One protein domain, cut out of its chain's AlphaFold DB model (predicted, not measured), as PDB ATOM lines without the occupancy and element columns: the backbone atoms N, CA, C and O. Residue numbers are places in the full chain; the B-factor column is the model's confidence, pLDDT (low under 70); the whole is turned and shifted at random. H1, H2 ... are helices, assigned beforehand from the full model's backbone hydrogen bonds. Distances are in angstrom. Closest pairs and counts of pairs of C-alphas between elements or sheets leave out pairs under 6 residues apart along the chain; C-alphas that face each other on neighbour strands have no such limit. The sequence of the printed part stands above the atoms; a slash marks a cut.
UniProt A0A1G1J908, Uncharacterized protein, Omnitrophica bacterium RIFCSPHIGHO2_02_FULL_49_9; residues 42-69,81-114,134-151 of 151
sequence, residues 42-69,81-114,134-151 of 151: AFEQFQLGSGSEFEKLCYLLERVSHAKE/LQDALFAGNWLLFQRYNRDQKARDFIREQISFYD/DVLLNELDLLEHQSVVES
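Overview. This is residues 42 to 69, 81 to 114 and 134 to 151 of the 151 residues of an uncharacterized protein of Omnitrophica bacterium RIFCSPHIGHO2_02_FULL_49_9 (UniProt A0A1G1J908). The longest helix, H5, crosses the middle helix, H2; H4 runs antiparallel to H5, offset along it, H3 is side by side with H2, and H1 folds back on H2. The printed part has 80 residues with five named helices, H1 to H5, and no named strand: all helix. It is compact, radius of gyration of the C-alphas 12.2 A, spanning 36 by 32 by 21 A.

Arrangement. H5, residues 134 to 149, touches the hub H2, residues 53 to 65, at a steep tilt of 58 degrees; the closest C-alphas, of Leu 60 and Leu 136, are 7.2 A apart. H3, residues 81 to 95, touches H2 at a shallow tilt of 19 degrees, opposite ways; the closest C-alphas, of Ser 65 and Leu 81, are 4.8 A apart. H1, residues 42 to 48, forms a hairpin with H2. H4, residues 102 to 113, touches H2 with residue 102 alone. Every O i to N i+4 pair is within hydrogen-bond range in H1, H2 and H3; 6 of 8 are in H4, 11 of 12 in H5.

Along the chain. H5 measures 23.3 A, H3 20.4 A. H1 begins at C-alpha 42 (124.703, 275.858, 217.958); H5 ends at C-alpha 149 (145.434, 272.569, 219.876).

Size, cuts and confidence. The printed part has two cuts: across the first, with 11 residues not printed, C-alphas 69 and 81 are 9.5 A apart, and across the second, with 19 residues not printed, C-alphas 114 and 134 are 10.4 A apart. No link printed whole is long. pLDDT is under 70 at residues 49 to 50 and 146 to 151.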
ATOM      1  N   ALA A  42     123.836 276.879 218.553       77.69
ATOM      2  CA  ALA A  42     124.703 275.858 217.958       77.69
ATOM      3  C   ALA A  42     126.184 276.063 218.324       77.69
ATOM      4  O   ALA A  42     126.897 275.089 218.540       77.69
ATOM      5  N   PHE A  43     126.642 277.315 218.419       80.50
ATOM      6  CA  PHE A  43     127.982 277.627 218.913       80.50
ATOM      7  C   PHE A  43     128.110 277.353 220.411       80.50
ATOM      8  O   PHE A  43     129.073 276.713 220.818       80.50
ATOM      9  N   GLU A  44     127.130 277.769 221.216       78.62
ATOM     10  CA  GLU A  44     127.117 277.496 222.659       78.62
ATOM     11  C   GLU A  44     127.123 275.991 222.946       78.62
ATOM     12  O   GLU A  44     127.926 275.530 223.751       78.62
ATOM     13  N   GLN A  45     126.301 275.198 222.252       80.25
ATOM     14  CA  GLN A  45     126.296 273.741 222.396       80.25
ATOM     15  C   GLN A  45     127.585 273.095 221.898       80.25
ATOM     16  O   GLN A  45     128.055 272.144 222.510       80.25
ATOM     17  N   PHE A  46     128.191 273.612 220.830       82.12
ATOM     18  CA  PHE A  46     129.483 273.112 220.373       82.12
ATOM     19  C   PHE A  46     130.613 273.422 221.369       82.12
ATOM     20  O   PHE A  46     131.436 272.549 221.627       82.12
ATOM     21  N   GLN A  47     130.641 274.625 221.955       77.31
ATOM     22  CA  GLN A  47     131.669 275.028 222.922       77.31
ATOM     23  C   GLN A  47     131.492 274.403 224.310       77.31
ATOM     24  O   GLN A  47     132.477 274.060 224.956       77.31
ATOM     25  N   LEU A  48     130.254 274.308 224.800       71.25
ATOM     26  CA  LEU A  48     129.943 273.818 226.148       71.25
ATOM     27  C   LEU A  48     129.683 272.308 226.184       71.25
ATOM     28  O   LEU A  48     129.689 271.707 227.258       71.25
ATOM     29  N   GLY A  49     129.378 271.716 225.030       64.12
ATOM     30  CA  GLY A  49     129.050 270.307 224.883       64.12
ATOM     31  C   GLY A  49     130.274 269.412 224.721       64.12
ATOM     32  O   GLY A  49     131.417 269.786 224.965       64.12
ATOM     33  N   SER A  50     130.013 268.179 224.296       67.81
ATOM     34  CA  SER A  50     131.047 267.149 224.123       67.81
ATOM     35  C   SER A  50     131.855 267.283 222.828       67.81
ATOM     36  O   SER A  50     132.767 266.490 222.598       67.81
ATOM     37  N   GLY A  51     131.488 268.223 221.950       77.00
ATOM     38  CA  GLY A  51     132.023 268.290 220.590       77.00
ATOM     39  C   GLY A  51     131.644 267.057 219.762       77.00
ATOM     40  O   GLY A  51     132.420 266.608 218.915       77.00
ATOM     41  N   SER A  52     130.473 266.470 220.032       87.69
ATOM     42  CA  SER A  52     129.995 265.270 219.346       87.69
ATOM     43  C   SER A  52     129.869 265.492 217.838       87.69
ATOM     44  O   SER A  52     129.720 266.611 217.351       87.69
ATOM     45  N   GLU A  53     129.882 264.400 217.076       92.19
ATOM     46  CA  GLU A  53     129.755 264.447 215.614       92.19
ATOM     47  C   GLU A  53     128.462 265.149 215.160       92.19
ATOM     48  O   GLU A  53     128.468 265.895 214.182       92.19
ATOM     49  N   PHE A  54     127.375 264.997 215.919       90.56
ATOM     50  CA  PHE A  54     126.126 265.717 215.684       90.56
ATOM     51  C   PHE A  54     126.261 267.223 215.953       90.56
ATOM     52  O   PHE A  54     125.860 268.034 215.121       90.56
ATOM     53  N   GLU A  55     126.858 267.607 217.086       89.56
ATOM     54  CA  GLU A  55     127.083 269.017 217.447       89.56
ATOM     55  C   GLU A  55     127.984 269.719 216.417       89.56
ATOM     56  O   GLU A  55     127.685 270.845 216.019       89.56
ATOM     57  N   LYS A  56     129.018 269.033 215.901       91.00
ATOM     58  CA  LYS A  56     129.853 269.523 214.788       91.00
ATOM     59  C   LYS A  56     129.013 269.847 213.550       91.00
ATOM     60  O   LYS A  56     129.181 270.911 212.958       91.00
ATOM     61  N   LEU A  57     128.104 268.952 213.155       91.75
ATOM     62  CA  LEU A  57     127.244 269.152 211.984       91.75
ATOM     63  C   LEU A  57     126.267 270.316 212.179       91.75
ATOM     64  O   LEU A  57     126.150 271.160 211.290       91.75
ATOM     65  N   CYS A  58     125.610 270.402 213.339       90.38
ATOM     66  CA  CYS A  58     124.743 271.533 213.682       90.38
ATOM     67  C   CYS A  58     125.502 272.862 213.610       90.38
ATOM     68  O   CYS A  58     125.025 273.823 213.007       90.38
ATOM     69  N   TYR A  59     126.703 272.908 214.189       90.00
ATOM     70  CA  TYR A  59     127.533 274.104 214.189       90.00
ATOM     71  C   TYR A  59     127.979 274.515 212.779       90.00
ATOM     72  O   TYR A  59     127.904 275.694 212.425       90.00
ATOM     73  N   LEU A  60     128.385 273.554 211.944       90.69
ATOM     74  CA  LEU A  60     128.753 273.804 210.548       90.69
ATOM     75  C   LEU A  60     127.591 274.374 209.733       90.69
ATOM     76  O   LEU A  60     127.770 275.357 209.014       90.69
ATOM     77  N   LEU A  61     126.399 273.784 209.853       90.62
ATOM     78  CA  LEU A  61     125.210 274.271 209.155       90.62
ATOM     79  C   LEU A  61     124.848 275.693 209.596       90.62
ATOM     80  O   LEU A  61     124.546 276.540 208.753       90.62
ATOM     81  N   GLU A  62     124.941 275.981 210.896       89.12
ATOM     82  CA  GLU A  62     124.716 277.326 211.419       89.12
ATOM     83  C   GLU A  62     125.752 278.317 210.865       89.12
ATOM     84  O   GLU A  62     125.376 279.370 210.362       89.12
ATOM     85  N   ARG A  63     127.048 277.979 210.840       87.94
ATOM     86  CA  ARG A  63     128.077 278.833 210.210       87.94
ATOM     87  C   ARG A  63     127.754 279.169 208.765       87.94
ATOM     88  O   ARG A  63     127.807 280.337 208.385       87.94
ATOM     89  N   VAL A  64     127.386 278.165 207.973       88.06
ATOM     90  CA  VAL A  64     127.016 278.358 206.565       88.06
ATOM     91  C   VAL A  64     125.837 279.316 206.439       88.06
ATOM     92  O   VAL A  64     125.858 280.193 205.581       88.06
ATOM     93  N   SER A  65     124.826 279.196 207.301       88.94
ATOM     94  CA  SER A  65     123.627 280.039 207.240       88.94
ATOM     95  C   SER A  65     123.909 281.522 207.522       88.94
ATOM     96  O   SER A  65     123.259 282.400 206.950       88.94
ATOM     97  N   HIS A  66     124.916 281.806 208.355       87.88
ATOM     98  CA  HIS A  66     125.322 283.163 208.738       87.88
ATOM     99  C   HIS A  66     126.323 283.813 207.774       87.88
ATOM    100  O   HIS A  66     126.694 284.975 207.962       87.88
ATOM    101  N   ALA A  67     126.736 283.117 206.718       87.81
ATOM    102  CA  ALA A  67     127.660 283.622 205.708       87.81
ATOM    103  C   ALA A  67     126.974 284.546 204.690       87.81
ATOM    104  O   ALA A  67     126.944 284.259 203.500       87.81
ATOM    105  N   LYS A  68     126.415 285.668 205.156       82.00
ATOM    106  CA  LYS A  68     125.494 286.547 204.400       82.00
ATOM    107  C   LYS A  68     125.985 287.004 203.023       82.00
ATOM    108  O   LYS A  68     125.168 287.288 202.155       82.00
ATOM    109  N   GLU A  69     127.296 287.070 202.833       86.50
ATOM    110  CA  GLU A  69     127.921 287.499 201.580       86.50
ATOM    111  C   GLU A  69     127.974 286.378 200.520       86.50
ATOM    112  O   GLU A  69     128.251 286.628 199.349       86.50
ATOM    113  N   LEU A  81     121.199 281.224 201.944       88.25
ATOM    114  CA  LEU A  81     121.863 280.249 202.812       88.25
ATOM    115  C   LEU A  81     120.969 279.789 203.968       88.25
ATOM    116  O   LEU A  81     121.195 278.724 204.534       88.25
ATOM    117  N   GLN A  82     119.914 280.543 204.278       88.31
ATOM    118  CA  GLN A  82     118.898 280.119 205.231       88.31
ATOM    119  C   GLN A  82     118.054 278.963 204.671       88.31
ATOM    120  O   GLN A  82     117.758 278.017 205.399       88.31
ATOM    121  N   ASP A  83     117.744 278.965 203.371       88.06
ATOM    122  CA  ASP A  83     117.102 277.820 202.709       88.06
ATOM    123  C   ASP A  83     118.007 276.579 202.757       88.06
ATOM    124  O   ASP A  83     117.545 275.467 203.029       88.06
ATOM    125  N   ALA A  84     119.316 276.775 202.556       86.88
ATOM    126  CA  ALA A  84     120.309 275.710 202.676       86.88
ATOM    127  C   ALA A  84     120.387 275.151 204.108       86.88
ATOM    128  O   ALA A  84     120.466 273.935 204.277       86.88
ATOM    129  N   LEU A  85     120.287 276.009 205.132       88.31
ATOM    130  CA  LEU A  85     120.201 275.595 206.536       88.31
ATOM    131  C   LEU A  85     118.966 274.733 206.795       88.31
ATOM    132  O   LEU A  85     119.083 273.674 207.406       88.31
ATOM    133  N   PHE A  86     117.789 275.156 206.329       88.94
ATOM    134  CA  PHE A  86     116.565 274.371 206.505       88.94
ATOM    135  C   PHE A  86     116.683 272.989 205.855       88.94
ATOM    136  O   PHE A  86     116.352 271.983 206.485       88.94
ATOM    137  N   ALA A  87     117.207 272.923 204.628       88.50
ATOM    138  CA  ALA A  87     117.450 271.658 203.941       88.50
ATOM    139  C   ALA A  87     118.480 270.786 204.682       88.50
ATOM    140  O   ALA A  87     118.261 269.585 204.857       88.50
ATOM    141  N   GLY A  88     119.574 271.385 205.159       89.81
ATOM    142  CA  GLY A  88     120.619 270.706 205.923       89.81
ATOM    143  C   GLY A  88     120.111 270.146 207.251       89.81
ATOM    144  O   GLY A  88     120.341 268.976 207.547       89.81
ATOM    145  N   ASN A  89     119.348 270.932 208.011       90.00
ATOM    146  CA  ASN A  89     118.743 270.496 209.270       90.00
ATOM    147  C   ASN A  89     117.710 269.389 209.056       90.00
ATOM    148  O   ASN A  89     117.649 268.445 209.842       90.00
ATOM    149  N   TRP A  90     116.922 269.461 207.978       92.44
ATOM    150  CA  TRP A  90     116.008 268.379 207.620       92.44
ATOM    151  C   TRP A  90     116.766 267.080 207.317       92.44
ATOM    152  O   TRP A  90     116.389 266.024 207.825       92.44
ATOM    153  N   LEU A  91     117.861 267.148 206.549       91.31
ATOM    154  CA  LEU A  91     118.713 265.985 206.283       91.31
ATOM    155  C   LEU A  91     119.322 265.429 207.566       91.31
ATOM    156  O   LEU A  91     119.279 264.221 207.781       91.31
ATOM    157  N   LEU A  92     119.850 266.301 208.422       91.88
ATOM    158  CA  LEU A  92     120.448 265.912 209.690       91.88
ATOM    159  C   LEU A  92     119.426 265.178 210.565       91.88
ATOM    160  O   LEU A  92     119.677 264.059 210.993       91.88
ATOM    161  N   PHE A  93     118.232 265.740 210.742       89.81
ATOM    162  CA  PHE A  93     117.189 265.126 211.562       89.81
ATOM    163  C   PHE A  93     116.670 263.792 210.997       89.81
ATOM    164  O   PHE A  93     116.320 262.894 211.759       89.81
ATOM    165  N   GLN A  94     116.598 263.648 209.671       91.81
ATOM    166  CA  GLN A  94     116.005 262.468 209.027       91.81
ATOM    167  C   GLN A  94     117.001 261.340 208.742       91.81
ATOM    168  O   GLN A  94     116.590 260.191 208.577       91.81
ATOM    169  N   ARG A  95     118.290 261.656 208.582       92.38
ATOM    170  CA  ARG A  95     119.287 260.718 208.041       92.38
ATOM    171  C   ARG A  95     120.475 260.476 208.957       92.38
ATOM    172  O   ARG A  95     121.195 259.511 208.718       92.38
ATOM    173  N   TYR A  96     120.705 261.323 209.959       92.06
ATOM    174  CA  TYR A  96     121.855 261.162 210.836       92.06
ATOM    175  C   TYR A  96     121.676 259.958 211.758       92.06
ATOM    176  O   TYR A  96     120.672 259.833 212.461       92.06
ATOM    177  N   ASN A  97     122.692 259.101 211.793       92.56
ATOM    178  CA  ASN A  97     122.777 257.999 212.740       92.56
ATOM    179  C   ASN A  97     123.697 258.388 213.898       92.56
ATOM    180  O   ASN A  97     124.753 258.971 213.679       92.56
ATOM    181  N   ARG A  98     123.325 258.027 215.132       87.25
ATOM    182  CA  ARG A  98     124.019 258.471 216.356       87.25
ATOM    183  C   ARG A  98     125.533 258.220 216.348       87.25
ATOM    184  O   ARG A  98     126.276 259.067 216.835       87.25
ATOM    185  N   ASP A  99     125.963 257.100 215.772       88.94
ATOM    186  CA  ASP A  99     127.365 256.665 215.739       88.94
ATOM    187  C   ASP A  99     128.101 257.070 214.446       88.94
ATOM    188  O   ASP A  99     129.259 256.703 214.240       88.94
ATOM    189  N   GLN A 100     127.439 257.812 213.553       92.75
ATOM    190  CA  GLN A 100     128.017 258.252 212.288       92.75
ATOM    191  C   GLN A 100     128.986 259.416 212.504       92.75
ATOM    192  O   GLN A 100     128.697 260.365 213.229       92.75
ATOM    193  N   LYS A 101     130.135 259.375 211.825       94.19
ATOM    194  CA  LYS A 101     131.067 260.506 211.793       94.19
ATOM    195  C   LYS A 101     130.499 261.652 210.960       94.19
ATOM    196  O   LYS A 101     129.918 261.422 209.900       94.19
ATOM    197  N   ALA A 102     130.740 262.893 211.382       92.88
ATOM    198  CA  ALA A 102     130.294 264.094 210.679       92.88
ATOM    199  C   ALA A 102     130.785 264.114 209.224       92.88
ATOM    200  O   ALA A 102     130.030 264.408 208.297       92.88
ATOM    201  N   ARG A 103     132.043 263.713 209.018       95.12
ATOM    202  CA  ARG A 103     132.658 263.584 207.693       95.12
ATOM    203  C   ARG A 103     131.914 262.602 206.793       95.12
ATOM    204  O   ARG A 103     131.686 262.905 205.621       95.12
ATOM    205  N   ASP A 104     131.548 261.447 207.336       94.44
ATOM    206  CA  ASP A 104     130.852 260.399 206.591       94.44
ATOM    207  C   ASP A 104     129.434 260.851 206.256       94.44
ATOM    208  O   ASP A 104     129.008 260.724 205.112       94.44
ATOM    209  N   PHE A 105     128.746 261.502 207.200       94.50
ATOM    210  CA  PHE A 105     127.439 262.104 206.949       94.50
ATOM    211  C   PHE A 105     127.487 263.129 205.805       94.50
ATOM    212  O   PHE A 105     126.681 263.048 204.877       94.50
ATOM    213  N   ILE A 106     128.449 264.063 205.824       92.56
ATOM    214  CA  ILE A 106     128.626 265.061 204.754       92.56
ATOM    215  C   ILE A 106     128.865 264.361 203.412       92.56
ATOM    216  O   ILE A 106     128.187 264.656 202.427       92.56
ATOM    217  N   ARG A 107     129.789 263.396 203.360       91.88
ATOM    218  CA  ARG A 107     130.110 262.684 202.118       91.88
ATOM    219  C   ARG A 107     128.942 261.862 201.596       91.88
ATOM    220  O   ARG A 107     128.705 261.882 200.397       91.88
ATOM    221  N   GLU A 108     128.217 261.154 202.443       90.00
ATOM    222  CA  GLU A 108     127.122 260.292 202.004       90.00
ATOM    223  C   GLU A 108     125.883 261.097 201.631       90.00
ATOM    224  O   GLU A 108     125.343 260.943 200.534       90.00
ATOM    225  N   GLN A 109     125.428 261.967 202.533       87.44
ATOM    226  CA  GLN A 109     124.134 262.619 202.386       87.44
ATOM    227  C   GLN A 109     124.216 263.817 201.453       87.44
ATOM    228  O   GLN A 109     123.342 263.974 200.610       87.44
ATOM    229  N   ILE A 110     125.267 264.636 201.529       81.12
ATOM    230  CA  ILE A 110     125.368 265.846 200.698       81.12
ATOM    231  C   ILE A 110     125.838 265.486 199.285       81.12
ATOM    232  O   ILE A 110     125.247 265.966 198.313       81.12
ATOM    233  N   SER A 111     126.797 264.561 199.133       79.75
ATOM    234  CA  SER A 111     127.224 264.120 197.790       79.75
ATOM    235  C   SER A 111     126.125 263.391 197.020       79.75
ATOM    236  O   SER A 111     126.132 263.404 195.791       79.75
ATOM    237  N   PHE A 112     125.154 262.774 197.706       81.62
ATOM    238  CA  PHE A 112     124.000 262.170 197.037       81.62
ATOM    239  C   PHE A 112     123.199 263.199 196.219       81.62
ATOM    240  O   PHE A 112     122.706 262.882 195.129       81.62
ATOM    241  N   TYR A 113     123.082 264.428 196.731       78.31
ATOM    242  CA  TYR A 113     122.400 265.533 196.052       78.31
ATOM    243  C   TYR A 113     123.321 266.303 195.101       78.31
ATOM    244  O   TYR A 113     122.839 266.874 194.125       78.31
ATOM    245  N   ASP A 114     124.630 266.271 195.340       80.50
ATOM    246  CA  ASP A 114     125.651 266.952 194.545       80.50
ATOM    247  C   ASP A 114     126.135 266.098 193.359       80.50
ATOM    248  O   ASP A 114     127.259 265.591 193.305       80.50
ATOM    249  N   ASP A 134     132.698 270.062 199.463       92.38
ATOM    250  CA  ASP A 134     134.129 270.281 199.664       92.38
ATOM    251  C   ASP A 134     134.376 271.415 200.667       92.38
ATOM    252  O   ASP A 134     135.225 271.298 201.546       92.38
ATOM    253  N   VAL A 135     133.573 272.482 200.602       92.12
ATOM    254  CA  VAL A 135     133.648 273.592 201.566       92.12
ATOM    255  C   VAL A 135     133.274 273.128 202.979       92.12
ATOM    256  O   VAL A 135     133.970 273.464 203.933       92.12
ATOM    257  N   LEU A 136     132.229 272.310 203.132       92.56
ATOM    258  CA  LEU A 136     131.840 271.750 204.431       92.56
ATOM    259  C   LEU A 136     132.903 270.807 205.000       92.56
ATOM    260  O   LEU A 136     133.142 270.813 206.205       92.56
ATOM    261  N   LEU A 137     133.554 270.012 204.147       93.56
ATOM    262  CA  LEU A 137     134.665 269.155 204.557       93.56
ATOM    263  C   LEU A 137     135.882 269.973 204.997       93.56
ATOM    264  O   LEU A 137     136.497 269.632 206.003       93.56
ATOM    265  N   ASN A 138     136.199 271.062 204.298       93.06
ATOM    266  CA  ASN A 138     137.262 271.970 204.718       93.06
ATOM    267  C   ASN A 138     136.941 272.625 206.067       93.06
ATOM    268  O   ASN A 138     137.791 272.631 206.953       93.06
ATOM    269  N   GLU A 139     135.728 273.152 206.250       91.00
ATOM    270  CA  GLU A 139     135.305 273.729 207.534       91.00
ATOM    271  C   GLU A 139     135.358 272.689 208.662       91.00
ATOM    272  O   GLU A 139     135.799 273.006 209.764       91.00
ATOM    273  N   LEU A 140     134.981 271.434 208.391       92.12
ATOM    274  CA  LEU A 140     135.124 270.348 209.359       92.12
ATOM    275  C   LEU A 140     136.596 270.096 209.716       92.12
ATOM    276  O   LEU A 140     136.909 269.977 210.897       92.12
ATOM    277  N   ASP A 141     137.501 270.066 208.731       90.75
ATOM    278  CA  ASP A 141     138.943 269.932 208.986       90.75
ATOM    279  C   ASP A 141     139.450 271.059 209.896       90.75
ATOM    280  O   ASP A 141     140.235 270.818 210.812       90.75
ATOM    281  N   LEU A 142     138.995 272.296 209.658       87.00
ATOM    282  CA  LEU A 142     139.363 273.449 210.479       87.00
ATOM    283  C   LEU A 142     138.899 273.270 211.929       87.00
ATOM    284  O   LEU A 142     139.677 273.529 212.848       87.00
ATOM    285  N   LEU A 143     137.669 272.793 212.132       85.38
ATOM    286  CA  LEU A 143     137.125 272.540 213.466       85.38
ATOM    287  C   LEU A 143     137.886 271.450 214.211       85.38
ATOM    288  O   LEU A 143     138.222 271.615 215.383       85.38
ATOM    289  N   GLU A 144     138.189 270.350 213.527       84.25
ATOM    290  CA  GLU A 144     138.932 269.234 214.111       84.25
ATOM    291  C   GLU A 144     140.359 269.662 214.485       84.25
ATOM    292  O   GLU A 144     140.837 269.327 215.568       84.25
ATOM    293  N   HIS A 145     141.017 270.484 213.663       78.75
ATOM    294  CA  HIS A 145     142.343 271.012 213.984       78.75
ATOM    295  C   HIS A 145     142.347 271.995 215.160       78.75
ATOM    296  O   HIS A 145     143.276 271.951 215.964       78.75
ATOM    297  N   GLN A 146     141.329 272.846 215.299       68.12
ATOM    298  CA  GLN A 146     141.232 273.783 216.426       68.12
ATOM    299  C   GLN A 146     141.024 273.054 217.760       68.12
ATOM    300  O   GLN A 146     141.695 273.375 218.736       68.12
ATOM    301  N   SER A 147     140.198 272.001 217.783       56.84
ATOM    302  CA  SER A 147     139.977 271.201 218.999       56.84
ATOM    303  C   SER A 147     141.222 270.461 219.514       56.84
ATOM    304  O   SER A 147     141.337 270.216 220.711       56.84
ATOM    305  N   VAL A 148     142.178 270.129 218.637       51.38
ATOM    306  CA  VAL A 148     143.408 269.399 219.006       51.38
ATOM    307  C   VAL A 148     144.459 270.309 219.647       51.38
ATOM    308  O   VAL A 148     145.295 269.830 220.403       51.38
ATOM    309  N   VAL A 149     144.437 271.612 219.359       45.28
ATOM    310  CA  VAL A 149     145.434 272.569 219.876       45.28
ATOM    311  C   VAL A 149     145.070 273.085 221.274       45.28
ATOM    312  O   VAL A 149     145.943 273.555 221.999       45.28
ATOM    313  N   GLU A 150     143.802 272.971 221.670       42.47
ATOM    314  CA  GLU A 150     143.290 273.409 222.979       42.47
ATOM    315  C   GLU A 150     143.163 272.263 224.007       42.47
ATOM    316  O   GLU A 150     142.700 272.495 225.125       42.47
ATOM    317  N   SER A 151     143.589 271.044 223.640       43.38
ATOM    318  CA  SER A 151     143.629 269.840 224.493       43.38
ATOM    319  C   SER A 151     145.020 269.594 225.073       43.38
ATOM    320  O   SER A 151     145.102 269.167 226.247       43.38
TER     321      SER A 151